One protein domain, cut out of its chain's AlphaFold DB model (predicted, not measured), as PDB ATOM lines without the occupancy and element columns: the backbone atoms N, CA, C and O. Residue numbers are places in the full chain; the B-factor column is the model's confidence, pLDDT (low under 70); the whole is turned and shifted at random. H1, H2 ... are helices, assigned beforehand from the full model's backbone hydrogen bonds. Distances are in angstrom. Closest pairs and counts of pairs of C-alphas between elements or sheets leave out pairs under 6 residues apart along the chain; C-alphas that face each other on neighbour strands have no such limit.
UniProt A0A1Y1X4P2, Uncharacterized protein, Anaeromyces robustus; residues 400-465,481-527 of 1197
ATOM      1  N   LEU A 400      22.841 -28.109  13.117       53.16
ATOM      2  CA  LEU A 400      24.289 -28.040  13.240       53.16
ATOM      3  C   LEU A 400      24.752 -29.360  13.858       53.16
ATOM      4  O   LEU A 400      24.610 -29.559  15.063       53.16
ATOM      5  N   LYS A 401      25.277 -30.266  13.016       51.59
ATOM      6  CA  LYS A 401      25.956 -31.504  13.436       51.59
ATOM      7  C   LYS A 401      26.715 -31.240  14.731       51.59
ATOM      8  O   LYS A 401      27.518 -30.305  14.758       51.59
ATOM      9  N   VAL A 402      26.425 -32.043  15.759       49.34
ATOM     10  CA  VAL A 402      26.975 -31.998  17.122       49.34
ATOM     11  C   VAL A 402      28.501 -31.933  17.068       49.34
ATOM     12  O   VAL A 402      29.214 -32.924  17.129       49.34
ATOM     13  N   THR A 403      29.026 -30.736  16.871       46.41
ATOM     14  CA  THR A 403      30.445 -30.437  16.874       46.41
ATOM     15  C   THR A 403      30.629 -29.525  18.076       46.41
ATOM     16  O   THR A 403      29.990 -28.483  18.212       46.41
ATOM     17  N   ASN A 404      31.427 -30.015  19.025       51.59
ATOM     18  CA  ASN A 404      31.436 -29.698  20.461       51.59
ATOM     19  C   ASN A 404      31.598 -28.214  20.880       51.59
ATOM     20  O   ASN A 404      31.632 -27.921  22.074       51.59
ATOM     21  N   THR A 405      31.730 -27.255  19.959       45.56
ATOM     22  CA  THR A 405      32.124 -25.867  20.272       45.56
ATOM     23  C   THR A 405      31.028 -24.815  20.076       45.56
ATOM     24  O   THR A 405      31.070 -23.781  20.750       45.56
ATOM     25  N   SER A 406      30.025 -25.045  19.221       55.91
ATOM     26  CA  SER A 406      28.967 -24.053  18.937       55.91
ATOM     27  C   SER A 406      27.691 -24.243  19.763       55.91
ATOM     28  O   SER A 406      26.856 -23.340  19.828       55.91
ATOM     29  N   ASN A 407      27.548 -25.378  20.447       83.56
ATOM     30  CA  ASN A 407      26.330 -25.697  21.176       83.56
ATOM     31  C   ASN A 407      26.228 -24.912  22.499       83.56
ATOM     32  O   ASN A 407      27.027 -25.064  23.427       83.56
ATOM     33  N   ILE A 408      25.205 -24.061  22.587       88.94
ATOM     34  CA  ILE A 408      24.978 -23.149  23.710       88.94
ATOM     35  C   ILE A 408      24.676 -23.874  25.032       88.94
ATOM     36  O   ILE A 408      25.086 -23.405  26.094       88.94
ATOM     37  N   ILE A 409      24.047 -25.055  24.977       92.31
ATOM     38  CA  ILE A 409      23.714 -25.863  26.161       92.31
ATOM     39  C   ILE A 409      24.995 -26.352  26.841       92.31
ATOM     40  O   ILE A 409      25.128 -26.249  28.061       92.31
ATOM     41  N   PHE A 410      25.982 -26.802  26.060       91.19
ATOM     42  CA  PHE A 410      27.297 -27.159  26.593       91.19
ATOM     43  C   PHE A 410      27.946 -25.983  27.307       91.19
ATOM     44  O   PHE A 410      28.418 -26.141  28.434       91.19
ATOM     45  N   LYS A 411      27.934 -24.798  26.685       92.75
ATOM     46  CA  LYS A 411      28.495 -23.588  27.294       92.75
ATOM     47  C   LYS A 411      27.821 -23.289  28.637       92.75
ATOM     48  O   LYS A 411      28.526 -23.090  29.627       92.75
ATOM     49  N   TRP A 412      26.489 -23.361  28.714       94.75
ATOM     50  CA  TRP A 412      25.747 -23.162  29.965       94.75
ATOM     51  C   TRP A 412      26.100 -24.179  31.042       94.75
ATOM     52  O   TRP A 412      26.381 -23.787  32.172       94.75
ATOM     53  N   ILE A 413      26.176 -25.465  30.697       94.06
ATOM     54  CA  ILE A 413      26.583 -26.511  31.641       94.06
ATOM     55  C   ILE A 413      28.012 -26.260  32.135       94.06
ATOM     56  O   ILE A 413      28.272 -26.350  33.336       94.06
ATOM     57  N   THR A 414      28.935 -25.900  31.235       92.81
ATOM     58  CA  THR A 414      30.344 -25.677  31.592       92.81
ATOM     59  C   THR A 414      30.600 -24.453  32.449       92.81
ATOM     60  O   THR A 414      31.530 -24.477  33.255       92.81
ATOM     61  N   ASN A 415      29.781 -23.417  32.281       94.12
ATOM     62  CA  ASN A 415      29.897 -22.144  32.983       94.12
ATOM     63  C   ASN A 415      28.860 -22.010  34.111       94.12
ATOM     64  O   ASN A 415      28.636 -20.908  34.603       94.12
ATOM     65  N   TYR A 416      28.232 -23.121  34.520       94.25
ATOM     66  CA  TYR A 416      27.237 -23.183  35.596       94.25
ATOM     67  C   TYR A 416      26.048 -22.228  35.419       94.25
ATOM     68  O   TYR A 416      25.452 -21.789  36.402       94.25
ATOM     69  N   CYS A 417      25.662 -21.922  34.176       94.12
ATOM     70  CA  CYS A 417      24.501 -21.091  33.844       94.12
ATOM     71  C   CYS A 417      23.196 -21.908  33.925       94.12
ATOM     72  O   CYS A 417      22.461 -22.048  32.948       94.12
ATOM     73  N   ASN A 418      22.937 -22.499  35.091       94.38
ATOM     74  CA  ASN A 418      21.864 -23.474  35.306       94.38
ATOM     75  C   ASN A 418      20.462 -22.868  35.175       94.38
ATOM     76  O   ASN A 418      19.570 -23.516  34.635       94.38
ATOM     77  N   SER A 419      20.289 -21.605  35.556       94.31
ATOM     78  CA  SER A 419      19.051 -20.858  35.317       94.31
ATOM     79  C   SER A 419      18.722 -20.731  33.824       94.31
ATOM     80  O   SER A 419      17.577 -20.960  33.439       94.31
ATOM     81  N   PHE A 420      19.711 -20.479  32.955       95.06
ATOM     82  CA  PHE A 420      19.489 -20.454  31.500       95.06
ATOM     83  C   PHE A 420      19.079 -21.826  30.966       95.06
ATOM     84  O   PHE A 420      18.142 -21.924  30.175       95.06
ATOM     85  N   LEU A 421      19.746 -22.885  31.436       94.50
ATOM     86  CA  LEU A 421      19.427 -24.262  31.065       94.50
ATOM     87  C   LEU A 421      17.997 -24.642  31.469       94.50
ATOM     88  O   LEU A 421      17.269 -25.221  30.666       94.50
ATOM     89  N   GLU A 422      17.591 -24.300  32.691       94.19
ATOM     90  CA  GLU A 422      16.254 -24.586  33.202       94.19
ATOM     91  C   GLU A 422      15.179 -23.830  32.416       94.19
ATOM     92  O   GLU A 422      14.235 -24.455  31.933       94.19
ATOM     93  N   ILE A 423      15.344 -22.515  32.211       93.56
ATOM     94  CA  ILE A 423      14.420 -21.704  31.401       93.56
ATOM     95  C   ILE A 423      14.297 -22.303  30.000       93.56
ATOM     96  O   ILE A 423      13.193 -22.600  29.553       93.56
ATOM     97  N   PHE A 424      15.420 -22.535  29.317       93.94
ATOM     98  CA  PHE A 424      15.414 -23.052  27.953       93.94
ATOM     99  C   PHE A 424      14.700 -24.400  27.850       93.94
ATOM    100  O   PHE A 424      13.823 -24.575  27.000       93.94
ATOM    101  N   LEU A 425      15.013 -25.332  28.755       91.62
ATOM    102  CA  LEU A 425      14.378 -26.642  28.771       91.62
ATOM    103  C   LEU A 425      12.888 -26.556  29.052       91.62
ATOM    104  O   LEU A 425      12.168 -27.346  28.469       91.62
ATOM    105  N   LYS A 426      12.383 -25.623  29.866       91.19
ATOM    106  CA  LYS A 426      10.935 -25.519  30.113       91.19
ATOM    107  C   LYS A 426      10.158 -25.067  28.870       91.19
ATOM    108  O   LYS A 426       9.063 -25.595  28.649       91.19
ATOM    109  N   PHE A 427      10.746 -24.207  28.038       91.00
ATOM    110  CA  PHE A 427      10.132 -23.695  26.804       91.00
ATOM    111  C   PHE A 427      10.259 -24.632  25.592       91.00
ATOM    112  O   PHE A 427       9.450 -24.526  24.678       91.00
ATOM    113  N   CYS A 428      11.196 -25.586  25.598       87.38
ATOM    114  CA  CYS A 428      11.314 -26.574  24.520       87.38
ATOM    115  C   CYS A 428      10.039 -27.433  24.367       87.38
ATOM    116  O   CYS A 428       9.391 -27.817  25.356       87.38
ATOM    117  N   SER A 429       9.712 -27.817  23.132       86.00
ATOM    118  CA  SER A 429       8.659 -28.796  22.846       86.00
ATOM    119  C   SER A 429       9.002 -30.173  23.446       86.00
ATOM    120  O   SER A 429      10.169 -30.469  23.709       86.00
ATOM    121  N   PRO A 430       8.021 -31.070  23.664       85.44
ATOM    122  CA  PRO A 430       8.295 -32.421  24.162       85.44
ATOM    123  C   PRO A 430       9.302 -33.207  23.306       85.44
ATOM    124  O   PRO A 430      10.095 -33.979  23.843       85.44
ATOM    125  N   THR A 431       9.287 -33.008  21.986       80.56
ATOM    126  CA  THR A 431      10.214 -33.663  21.051       80.56
ATOM    127  C   THR A 431      11.638 -33.135  21.230       80.56
ATOM    128  O   THR A 431      12.562 -33.924  21.407       80.56
ATOM    129  N   GLU A 432      11.809 -31.813  21.288       81.50
ATOM    130  CA  GLU A 432      13.104 -31.152  21.514       81.50
ATOM    131  C   GLU A 432      13.674 -31.473  22.899       81.50
ATOM    132  O   GLU A 432      14.852 -31.815  23.018       81.50
ATOM    133  N   LYS A 433      12.827 -31.444  23.940       84.75
ATOM    134  CA  LYS A 433      13.177 -31.879  25.301       84.75
ATOM    135  C   LYS A 433      13.743 -33.286  25.273       84.75
ATOM    136  O   LYS A 433      14.835 -33.492  25.782       84.75
ATOM    137  N   ASN A 434      13.034 -34.226  24.645       80.69
ATOM    138  CA  ASN A 434      13.473 -35.615  24.541       80.69
ATOM    139  C   ASN A 434      14.812 -35.755  23.813       80.69
ATOM    140  O   ASN A 434      15.615 -36.583  24.221       80.69
ATOM    141  N   LEU A 435      15.073 -34.962  22.773       80.75
ATOM    142  CA  LEU A 435      16.369 -34.967  22.091       80.75
ATOM    143  C   LEU A 435      17.490 -34.432  22.996       80.75
ATOM    144  O   LEU A 435      18.550 -35.048  23.077       80.75
ATOM    145  N   ILE A 436      17.254 -33.332  23.725       82.56
ATOM    146  CA  ILE A 436      18.255 -32.756  24.639       82.56
ATOM    147  C   ILE A 436      18.519 -33.699  25.811       82.56
ATOM    148  O   ILE A 436      19.662 -34.055  26.066       82.56
ATOM    149  N   VAL A 437      17.482 -34.122  26.534       83.06
ATOM    150  CA  VAL A 437      17.633 -34.913  27.768       83.06
ATOM    151  C   VAL A 437      18.021 -36.370  27.513       83.06
ATOM    152  O   VAL A 437      18.346 -37.076  28.459       83.06
ATOM    153  N   LYS A 438      17.996 -36.844  26.262       79.94
ATOM    154  CA  LYS A 438      18.591 -38.137  25.879       79.94
ATOM    155  C   LYS A 438      20.034 -38.010  25.398       79.94
ATOM    156  O   LYS A 438      20.698 -39.033  25.257       79.94
ATOM    157  N   SER A 439      20.523 -36.793  25.149       82.56
ATOM    158  CA  SER A 439      21.920 -36.577  24.777       82.56
ATOM    159  C   SER A 439      22.816 -36.833  25.982       82.56
ATOM    160  O   SER A 439      22.819 -36.097  26.974       82.56
ATOM    161  N   GLU A 440      23.587 -37.909  25.880       82.00
ATOM    162  CA  GLU A 440      24.530 -38.358  26.900       82.00
ATOM    163  C   GLU A 440      25.600 -37.295  27.197       82.00
ATOM    164  O   GLU A 440      26.021 -37.107  28.341       82.00
ATOM    165  N   GLU A 441      25.979 -36.520  26.181       85.69
ATOM    166  CA  GLU A 441      27.085 -35.575  26.266       85.69
ATOM    167  C   GLU A 441      26.832 -34.437  27.271       85.69
ATOM    168  O   GLU A 441      27.770 -33.947  27.906       85.69
ATOM    169  N   TYR A 442      25.572 -34.040  27.486       88.69
ATOM    170  CA  TYR A 442      25.234 -32.999  28.462       88.69
ATOM    171  C   TYR A 442      25.393 -33.484  29.904       88.69
ATOM    172  O   TYR A 442      25.928 -32.751  30.741       88.69
ATOM    173  N   TYR A 443      24.995 -34.727  30.193       88.44
ATOM    174  CA  TYR A 443      25.227 -35.342  31.502       88.44
ATOM    175  C   TYR A 443      26.720 -35.510  31.758       88.44
ATOM    176  O   TYR A 443      27.194 -35.139  32.835       88.44
ATOM    177  N   GLN A 444      27.473 -35.973  30.751       84.88
ATOM    178  CA  GLN A 444      28.928 -36.061  30.839       84.88
ATOM    179  C   GLN A 444      29.536 -34.707  31.194       84.88
ATOM    180  O   GLN A 444      30.316 -34.600  32.141       84.88
ATOM    181  N   LYS A 445      29.157 -33.655  30.462       89.81
ATOM    182  CA  LYS A 445      29.708 -32.320  30.677       89.81
ATOM    183  C   LYS A 445      29.370 -31.766  32.055       89.81
ATOM    184  O   LYS A 445      30.223 -31.135  32.681       89.81
ATOM    185  N   ALA A 446      28.153 -32.014  32.536       91.12
ATOM    186  CA  ALA A 446      27.724 -31.597  33.864       91.12
ATOM    187  C   ALA A 446      28.554 -32.292  34.949       91.12
ATOM    188  O   ALA A 446      29.045 -31.628  35.861       91.12
ATOM    189  N   MET A 447      28.802 -33.596  34.809       86.81
ATOM    190  CA  MET A 447      29.639 -34.359  35.738       86.81
ATOM    191  C   MET A 447      31.117 -33.952  35.689       86.81
ATOM    192  O   MET A 447      31.702 -33.699  36.739       86.81
ATOM    193  N   GLU A 448      31.711 -33.797  34.500       85.12
ATOM    194  CA  GLU A 448      33.096 -33.312  34.324       85.12
ATOM    195  C   GLU A 448      33.334 -31.990  35.059       85.12
ATOM    196  O   GLU A 448      34.399 -31.744  35.634       85.12
ATOM    197  N   LYS A 449      32.321 -31.122  35.029       91.00
ATOM    198  CA  LYS A 449      32.366 -29.815  35.665       91.00
ATOM    199  C   LYS A 449      31.921 -29.857  37.121       91.00
ATOM    200  O   LYS A 449      32.213 -28.905  37.814       91.00
ATOM    201  N   ASN A 450      31.379 -30.956  37.647       89.19
ATOM    202  CA  ASN A 450      30.748 -31.029  38.979       89.19
ATOM    203  C   ASN A 450      29.563 -30.055  39.115       89.19
ATOM    204  O   ASN A 450      29.321 -29.476  40.170       89.19
ATOM    205  N   ASN A 451      28.831 -29.847  38.023       91.94
ATOM    206  CA  ASN A 451      27.637 -29.021  37.985       91.94
ATOM    207  C   ASN A 451      26.393 -29.874  38.302       91.94
ATOM    208  O   ASN A 451      25.637 -30.257  37.410       91.94
ATOM    209  N   TYR A 452      26.193 -30.190  39.585       88.56
ATOM    210  CA  TYR A 452      25.088 -31.040  40.059       88.56
ATOM    211  C   TYR A 452      23.712 -30.485  39.694       88.56
ATOM    212  O   TYR A 452      22.829 -31.238  39.293       88.56
ATOM    213  N   ASN A 453      23.546 -29.165  39.753       91.06
ATOM    214  CA  ASN A 453      22.276 -28.517  39.433       91.06
ATOM    215  C   ASN A 453      21.871 -28.763  37.973       91.06
ATOM    216  O   ASN A 453      20.700 -29.028  37.714       91.06
ATOM    217  N   ALA A 454      22.822 -28.772  37.028       93.12
ATOM    218  CA  ALA A 454      22.533 -29.160  35.646       93.12
ATOM    219  C   ALA A 454      22.044 -30.614  35.541       93.12
ATOM    220  O   ALA A 454      21.110 -30.879  34.789       93.12
ATOM    221  N   ILE A 455      22.613 -31.550  36.312       91.12
ATOM    222  CA  ILE A 455      22.161 -32.954  36.343       91.12
ATOM    223  C   ILE A 455      20.722 -33.033  36.857       91.12
ATOM    224  O   ILE A 455      19.891 -33.701  36.244       91.12
ATOM    225  N   VAL A 456      20.406 -32.315  37.939       91.19
ATOM    226  CA  VAL A 456      19.045 -32.252  38.490       91.19
ATOM    227  C   VAL A 456      18.068 -31.665  37.465       91.19
ATOM    228  O   VAL A 456      17.013 -32.252  37.244       91.19
ATOM    229  N   ILE A 457      18.437 -30.577  36.777       92.75
ATOM    230  CA  ILE A 457      17.621 -29.965  35.713       92.75
ATOM    231  C   ILE A 457      17.369 -30.942  34.562       92.75
ATOM    232  O   ILE A 457      16.230 -31.093  34.113       92.75
ATOM    233  N   LEU A 458      18.411 -31.622  34.083       92.00
ATOM    234  CA  LEU A 458      18.287 -32.600  33.003       92.00
ATOM    235  C   LEU A 458      17.393 -33.779  33.427       92.00
ATOM    236  O   LEU A 458      16.559 -34.228  32.644       92.00
ATOM    237  N   LEU A 459      17.513 -34.257  34.671       88.62
ATOM    238  CA  LEU A 459      16.684 -35.338  35.216       88.62
ATOM    239  C   LEU A 459      15.221 -34.938  35.423       88.62
ATOM    240  O   LEU A 459      14.338 -35.739  35.120       88.62
ATOM    241  N   ASP A 460      14.952 -33.721  35.902       90.44
ATOM    242  CA  ASP A 460      13.584 -33.210  36.061       90.44
ATOM    243  C   ASP A 460      12.832 -33.184  34.723       90.44
ATOM    244  O   ASP A 460      11.642 -33.493  34.655       90.44
ATOM    245  N   ASN A 461      13.546 -32.874  33.636       88.25
ATOM    246  CA  ASN A 461      12.973 -32.772  32.296       88.25
ATOM    247  C   ASN A 461      12.978 -34.100  31.510       88.25
ATOM    248  O   ASN A 461      12.389 -34.159  30.431       88.25
ATOM    249  N   ASN A 462      13.541 -35.189  32.049       85.38
ATOM    250  CA  ASN A 462      13.585 -36.519  31.418       85.38
ATOM    251  C   ASN A 462      12.304 -37.352  31.669       85.38
ATOM    252  O   ASN A 462      12.330 -38.540  32.006       85.38
ATOM    253  N   ASN A 463      11.132 -36.723  31.563       65.44
ATOM    254  CA  ASN A 463       9.867 -37.352  31.940       65.44
ATOM    255  C   ASN A 463       9.278 -38.235  30.825       65.44
ATOM    256  O   ASN A 463       8.284 -37.886  30.193       65.44
ATOM    257  N   ASN A 464       9.779 -39.468  30.709       58.75
ATOM    258  CA  ASN A 464       9.066 -40.577  30.046       58.75
ATOM    259  C   ASN A 464       7.836 -41.081  30.842       58.75
ATOM    260  O   ASN A 464       7.174 -42.038  30.444       58.75
ATOM    261  N   LYS A 465       7.487 -40.443  31.969       55.22
ATOM    262  CA  LYS A 465       6.435 -40.899  32.895       55.22
ATOM    263  C   LYS A 465       5.004 -40.856  32.342       55.22
ATOM    264  O   LYS A 465       4.134 -41.495  32.927       55.22
ATOM    265  N   MET A 481      15.293 -44.661  34.478       48.47
ATOM    266  CA  MET A 481      16.014 -43.461  34.942       48.47
ATOM    267  C   MET A 481      17.451 -43.734  35.455       48.47
ATOM    268  O   MET A 481      18.291 -42.849  35.300       48.47
ATOM    269  N   PRO A 482      17.779 -44.922  36.018       52.34
ATOM    270  CA  PRO A 482      19.124 -45.225  36.507       52.34
ATOM    271  C   PRO A 482      20.199 -45.292  35.420       52.34
ATOM    272  O   PRO A 482      21.299 -44.823  35.671       52.34
ATOM    273  N   LEU A 483      19.895 -45.804  34.221       55.97
ATOM    274  CA  LEU A 483      20.909 -46.247  33.248       55.97
ATOM    275  C   LEU A 483      21.913 -45.171  32.801       55.97
ATOM    276  O   LEU A 483      23.086 -45.486  32.658       55.97
ATOM    277  N   TYR A 484      21.506 -43.912  32.609       58.34
ATOM    278  CA  TYR A 484      22.411 -42.864  32.102       58.34
ATOM    279  C   TYR A 484      23.275 -42.221  33.194       58.34
ATOM    280  O   TYR A 484      24.452 -41.931  32.980       58.34
ATOM    281  N   VAL A 485      22.708 -42.005  34.385       59.28
ATOM    282  CA  VAL A 485      23.459 -41.461  35.530       59.28
ATOM    283  C   VAL A 485      24.372 -42.533  36.113       59.28
ATOM    284  O   VAL A 485      25.537 -42.245  36.392       59.28
ATOM    285  N   SER A 486      23.881 -43.773  36.227       57.06
ATOM    286  CA  SER A 486      24.713 -44.916  36.594       57.06
ATOM    287  C   SER A 486      25.810 -45.122  35.553       57.06
ATOM    288  O   SER A 486      26.968 -45.263  35.930       57.06
ATOM    289  N   TYR A 487      25.503 -44.998  34.256       61.38
ATOM    290  CA  TYR A 487      26.511 -45.126  33.211       61.38
ATOM    291  C   TYR A 487      27.720 -44.200  33.411       61.38
ATOM    292  O   TYR A 487      28.877 -44.631  33.362       61.38
ATOM    293  N   TYR A 488      27.470 -42.914  33.653       60.50
ATOM    294  CA  TYR A 488      28.563 -41.963  33.822       60.50
ATOM    295  C   TYR A 488      29.243 -42.066  35.185       60.50
ATOM    296  O   TYR A 488      30.456 -41.862  35.259       60.50
ATOM    297  N   TYR A 489      28.528 -42.479  36.236       59.56
ATOM    298  CA  TYR A 489      29.153 -42.846  37.509       59.56
ATOM    299  C   TYR A 489      30.257 -43.888  37.325       59.56
ATOM    300  O   TYR A 489      31.379 -43.729  37.811       59.56
ATOM    301  N   PHE A 490      29.951 -44.948  36.581       57.44
ATOM    302  CA  PHE A 490      30.891 -46.022  36.305       57.44
ATOM    303  C   PHE A 490      32.035 -45.562  35.392       57.44
ATOM    304  O   PHE A 490      33.182 -45.934  35.640       57.44
ATOM    305  N   LYS A 491      31.783 -44.674  34.415       59.06
ATOM    306  CA  LYS A 491      32.845 -44.027  33.619       59.06
ATOM    307  C   LYS A 491      33.795 -43.195  34.497       59.06
ATOM    308  O   LYS A 491      35.008 -43.226  34.291       59.06
ATOM    309  N   MET A 492      33.267 -42.498  35.511       59.69
ATOM    310  CA  MET A 492      34.059 -41.749  36.499       59.69
ATOM    311  C   MET A 492      34.847 -42.660  37.449       59.69
ATOM    312  O   MET A 492      35.867 -42.224  37.971       59.69
ATOM    313  N   LYS A 493      34.448 -43.924  37.640       56.00
ATOM    314  CA  LYS A 493      35.133 -44.905  38.509       56.00
ATOM    315  C   LYS A 493      36.586 -45.171  38.068       56.00
ATOM    316  O   LYS A 493      37.435 -45.344  38.935       56.00
ATOM    317  N   LYS A 494      36.896 -45.066  36.763       57.28
ATOM    318  CA  LYS A 494      38.280 -45.097  36.221       57.28
ATOM    319  C   LYS A 494      39.151 -43.923  36.673       57.28
ATOM    320  O   LYS A 494      40.371 -43.963  36.591       57.28
ATOM    321  N   SER A 495      38.538 -42.846  37.150       66.06
ATOM    322  CA  SER A 495      39.228 -41.751  37.815       66.06
ATOM    323  C   SER A 495      38.680 -41.645  39.225       66.06
ATOM    324  O   SER A 495      37.806 -40.827  39.512       66.06
ATOM    325  N   LYS A 496      39.230 -42.462  40.132       71.75
ATOM    326  CA  LYS A 496      38.942 -42.403  41.573       71.75
ATOM    327  C   LYS A 496      38.874 -40.954  42.078       71.75
ATOM    328  O   LYS A 496      37.933 -40.585  42.763       71.75
ATOM    329  N   LYS A 497      39.773 -40.090  41.592       76.31
ATOM    330  CA  LYS A 497      39.780 -38.643  41.859       76.31
ATOM    331  C   LYS A 497      38.509 -37.903  41.414       76.31
ATOM    332  O   LYS A 497      38.027 -37.061  42.160       76.31
ATOM    333  N   LEU A 498      37.978 -38.159  40.216       69.31
ATOM    334  CA  LEU A 498      36.722 -37.564  39.733       69.31
ATOM    335  C   LEU A 498      35.517 -38.126  40.486       69.31
ATOM    336  O   LEU A 498      34.666 -37.340  40.883       69.31
ATOM    337  N   LYS A 499      35.465 -39.443  40.731       73.56
ATOM    338  CA  LYS A 499      34.414 -40.070  41.548       73.56
ATOM    339  C   LYS A 499      34.393 -39.492  42.963       73.56
ATOM    340  O   LYS A 499      33.342 -39.063  43.422       73.56
ATOM    341  N   ASP A 500      35.539 -39.426  43.630       76.38
ATOM    342  CA  ASP A 500      35.649 -38.901  44.992       76.38
ATOM    343  C   ASP A 500      35.357 -37.395  45.020       76.38
ATOM    344  O   ASP A 500      34.691 -36.911  45.933       76.38
ATOM    345  N   LYS A 501      35.766 -36.643  43.988       78.50
ATOM    346  CA  LYS A 501      35.407 -35.225  43.817       78.50
ATOM    347  C   LYS A 501      33.907 -35.030  43.575       78.50
ATOM    348  O   LYS A 501      33.326 -34.080  44.094       78.50
ATOM    349  N   PHE A 502      33.281 -35.938  42.831       77.56
ATOM    350  CA  PHE A 502      31.851 -35.913  42.572       77.56
ATOM    351  C   PHE A 502      31.049 -36.271  43.830       77.56
ATOM    352  O   PHE A 502      30.165 -35.539  44.249       77.56
ATOM    353  N   LEU A 503      31.402 -37.365  44.505       77.19
ATOM    354  CA  LEU A 503      30.752 -37.783  45.747       77.19
ATOM    355  C   LEU A 503      30.981 -36.778  46.883       77.19
ATOM    356  O   LEU A 503      30.064 -36.529  47.659       77.19
ATOM    357  N   SER A 504      32.164 -36.163  46.978       79.69
ATOM    358  CA  SER A 504      32.423 -35.095  47.956       79.69
ATOM    359  C   SER A 504      31.664 -33.815  47.626       79.69
ATOM    360  O   SER A 504      31.110 -33.208  48.532       79.69
ATOM    361  N   GLY A 505      31.551 -33.429  46.352       76.00
ATOM    362  CA  GLY A 505      30.695 -32.311  45.964       76.00
ATOM    363  C   GLY A 505      29.216 -32.594  46.239       76.00
ATOM    364  O   GLY A 505      28.530 -31.713  46.739       76.00
ATOM    365  N   LEU A 506      28.756 -33.831  46.025       76.38
ATOM    366  CA  LEU A 506      27.396 -34.266  46.350       76.38
ATOM    367  C   LEU A 506      27.134 -34.220  47.865       76.38
ATOM    368  O   LEU A 506      26.105 -33.704  48.286       76.38
ATOM    369  N   LYS A 507      28.097 -34.650  48.692       78.62
ATOM    370  CA  LYS A 507      28.053 -34.477  50.157       78.62
ATOM    371  C   LYS A 507      28.095 -33.002  50.572       78.62
ATOM    372  O   LYS A 507      27.400 -32.610  51.496       78.62
ATOM    373  N   ASN A 508      28.854 -32.165  49.866       75.56
ATOM    374  CA  ASN A 508      28.908 -30.728  50.138       75.56
ATOM    375  C   ASN A 508      27.602 -30.009  49.764       75.56
ATOM    376  O   ASN A 508      27.306 -28.979  50.365       75.56
ATOM    377  N   THR A 509      26.798 -30.538  48.827       74.56
ATOM    378  CA  THR A 509      25.466 -29.968  48.543       74.56
ATOM    379  C   THR A 509      24.498 -30.093  49.716       74.56
ATOM    380  O   THR A 509      23.576 -29.291  49.798       74.56
ATOM    381  N   ASP A 510      24.737 -31.016  50.655       74.69
ATOM    382  CA  ASP A 510      23.936 -31.128  51.881       74.69
ATOM    383  C   ASP A 510      24.154 -29.933  52.831       74.69
ATOM    384  O   ASP A 510      23.311 -29.669  53.685       74.69
ATOM    385  N   ASN A 511      25.251 -29.184  52.650       73.06
ATOM    386  CA  ASN A 511      25.585 -27.994  53.438       73.06
ATOM    387  C   ASN A 511      25.192 -26.670  52.753       73.06
ATOM    388  O   ASN A 511      25.306 -25.618  53.379       73.06
ATOM    389  N   LEU A 512      24.767 -26.693  51.483       74.88
ATOM    390  CA  LEU A 512      24.291 -25.499  50.777       74.88
ATOM    391  C   LEU A 512      22.799 -25.308  51.042       74.88
ATOM    392  O   LEU A 512      22.014 -26.253  50.921       74.88
ATOM    393  N   SER A 513      22.377 -24.084  51.367       79.56
ATOM    394  CA  SER A 513      20.947 -23.802  51.426       79.56
ATOM    395  C   SER A 513      20.373 -23.871  50.008       79.56
ATOM    396  O   SER A 513      21.053 -23.550  49.033       79.56
ATOM    397  N   PHE A 514      19.107 -24.275  49.859       77.31
ATOM    398  CA  PHE A 514      18.468 -24.311  48.539       77.31
ATOM    399  C   PHE A 514      18.549 -22.947  47.831       77.31
ATOM    400  O   PHE A 514      18.696 -22.921  46.616       77.31
ATOM    401  N   HIS A 515      18.541 -21.837  48.581       75.31
ATOM    402  CA  HIS A 515      18.678 -20.477  48.052       75.31
ATOM    403  C   HIS A 515      20.049 -20.183  47.426       75.31
ATOM    404  O   HIS A 515      20.131 -19.335  46.542       75.31
ATOM    405  N   ASP A 516      21.095 -20.919  47.806       76.12
ATOM    406  CA  ASP A 516      22.441 -20.778  47.237       76.12
ATOM    407  C   ASP A 516      22.593 -21.522  45.895       76.12
ATOM    408  O   ASP A 516      23.622 -21.426  45.218       76.12
ATOM    409  N   LEU A 517      21.574 -22.283  45.477       80.25
ATOM    410  CA  LEU A 517      21.587 -23.040  44.229       80.25
ATOM    411  C   LEU A 517      21.111 -22.163  43.064       80.25
ATOM    412  O   LEU A 517      20.032 -21.577  43.114       80.25
ATOM    413  N   ASN A 518      21.883 -22.130  41.971       77.56
ATOM    414  CA  ASN A 518      21.580 -21.373  40.742       77.56
ATOM    415  C   ASN A 518      20.415 -21.974  39.912       77.56
ATOM    416  O   ASN A 518      20.579 -22.263  38.728       77.56
ATOM    417  N   PHE A 519      19.258 -22.222  40.524       84.75
ATOM    418  CA  PHE A 519      18.004 -22.528  39.827       84.75
ATOM    419  C   PHE A 519      17.244 -21.235  39.531       84.75
ATOM    420  O   PHE A 519      17.420 -20.231  40.223       84.75
ATOM    421  N   TYR A 520      16.377 -21.246  38.518       77.81
ATOM    422  CA  TYR A 520      15.583 -20.063  38.175       77.81
ATOM    423  C   TYR A 520      14.692 -19.610  39.340       77.81
ATOM    424  O   TYR A 520      14.597 -18.410  39.600       77.81
ATOM    425  N   TYR A 521      14.140 -20.565  40.099       77.44
ATOM    426  CA  TYR A 521      13.306 -20.321  41.282       77.44
ATOM    427  C   TYR A 521      13.996 -19.460  42.358       77.44
ATOM    428  O   TYR A 521      13.337 -18.715  43.073       77.44
ATOM    429  N   ASN A 522      15.328 -19.525  42.455       70.25
ATOM    430  CA  ASN A 522      16.106 -18.768  43.441       70.25
ATOM    431  C   ASN A 522      16.618 -17.421  42.913       70.25
ATOM    432  O   ASN A 522      17.269 -16.672  43.641       70.25
ATOM    433  N   SER A 523      16.366 -17.100  41.641       67.88
ATOM    434  CA  SER A 523      16.731 -15.793  41.107       67.88
ATOM    435  C   SER A 523      15.798 -14.716  41.671       67.88
ATOM    436  O   SER A 523      14.593 -14.927  41.781       67.88
ATOM    437  N   HIS A 524      16.341 -13.536  41.995       60.09
ATOM    438  CA  HIS A 524      15.571 -12.388  42.516       60.09
ATOM    439  C   HIS A 524      14.496 -11.877  41.532       60.09
ATOM    440  O   HIS A 524      13.718 -10.987  41.861       60.09
ATOM    441  N   ASP A 525      14.462 -12.436  40.322       61.88
ATOM    442  CA  ASP A 525      13.521 -12.117  39.256       61.88
ATOM    443  C   ASP A 525      12.258 -13.001  39.268       61.88
ATOM    444  O   ASP A 525      11.373 -12.798  38.438       61.88
ATOM    445  N   TYR A 526      12.148 -13.979  40.175       63.28
ATOM    446  CA  TYR A 526      10.956 -14.818  40.289       63.28
ATOM    447  C   TYR A 526       9.846 -14.091  41.068       63.28
ATOM    448  O   TYR A 526       9.873 -14.007  42.296       63.28
ATOM    449  N   SER A 527       8.856 -13.548  40.355       61.56
ATOM    450  CA  SER A 527       7.645 -12.993  40.979       61.56
ATOM    451  C   SER A 527       6.601 -14.094  41.205       61.56
ATOM    452  O   SER A 527       6.354 -14.906  40.316       61.56
TER     453      SER A 527
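This is residues 400 to 465 and 481 to 527 of the 1197 residues of an uncharacterized protein of Anaeromyces robustus (UniProt A0A1Y1X4P2). Two helical hairpins, H1 with H2 and H4 with H5, pack together as the core; H3 sits near H2 and H5, while H6 and H7 make a V on the H4 side. After H7, residues 510 to 527 hold no named element and fold back past H2. The 113 printed residues have seven named helices, H1 to H7 in order, and no named strand: all helix, compact, with a radius of gyration of the C-alphas of 14.3 A and spans of 38 by 36 by 32 A.

Find C-alpha 408 at (24.978, -23.149, 23.710), where H1 begins; it runs to 414. Next read H2, residues 418 to 427, H3, 430 to 438, H4, 440 to 449, and H5, 452 to 460. H6, residues 482 to 493, is 16.1 A long, and H7, 496 to 509, is 19.6 A, ending at C-alpha 509 at (25.466, -29.968, 48.543).

Start at H4, the hub, which touches H1, C-alphas 413 and 446 being closest at 5.7 A. It touches H5 in a hairpin, opposite ways at 25 degrees, a shallow tilt; closest are C-alphas 446 and 454, 6.0 A. H5 touches H2 the same way at 13 degrees, C-alphas 418 and 454 closest at 5.7 A. H1 and H2 form a hairpin, C-alphas 412 and 421 closest at 6.5 A. H3 is close to H5 but not clearly touching: C-alphas 437 and 458 are closest, 5.8 A. H6 touches H4 with residues 484 to 488 alone, C-alphas 444 and 488 closest at 6.6 A. H6 and H7 touch only at the corner, C-alphas 492 and 499 closest at 5.3 A. In H1 to H7 every O i to N i+4 pair is within hydrogen-bond range.

C-alphas 494 and 527 are farthest apart, 44.6 A. Residues 466 to 480 are cut out; C-alphas 465 and 481 are 10.1 A apart. Of the links printed whole, none is long. Look for pLDDT under 70 at residues 400 to 406, 463 to 465, 481 to 495, 498 and 523 to 527.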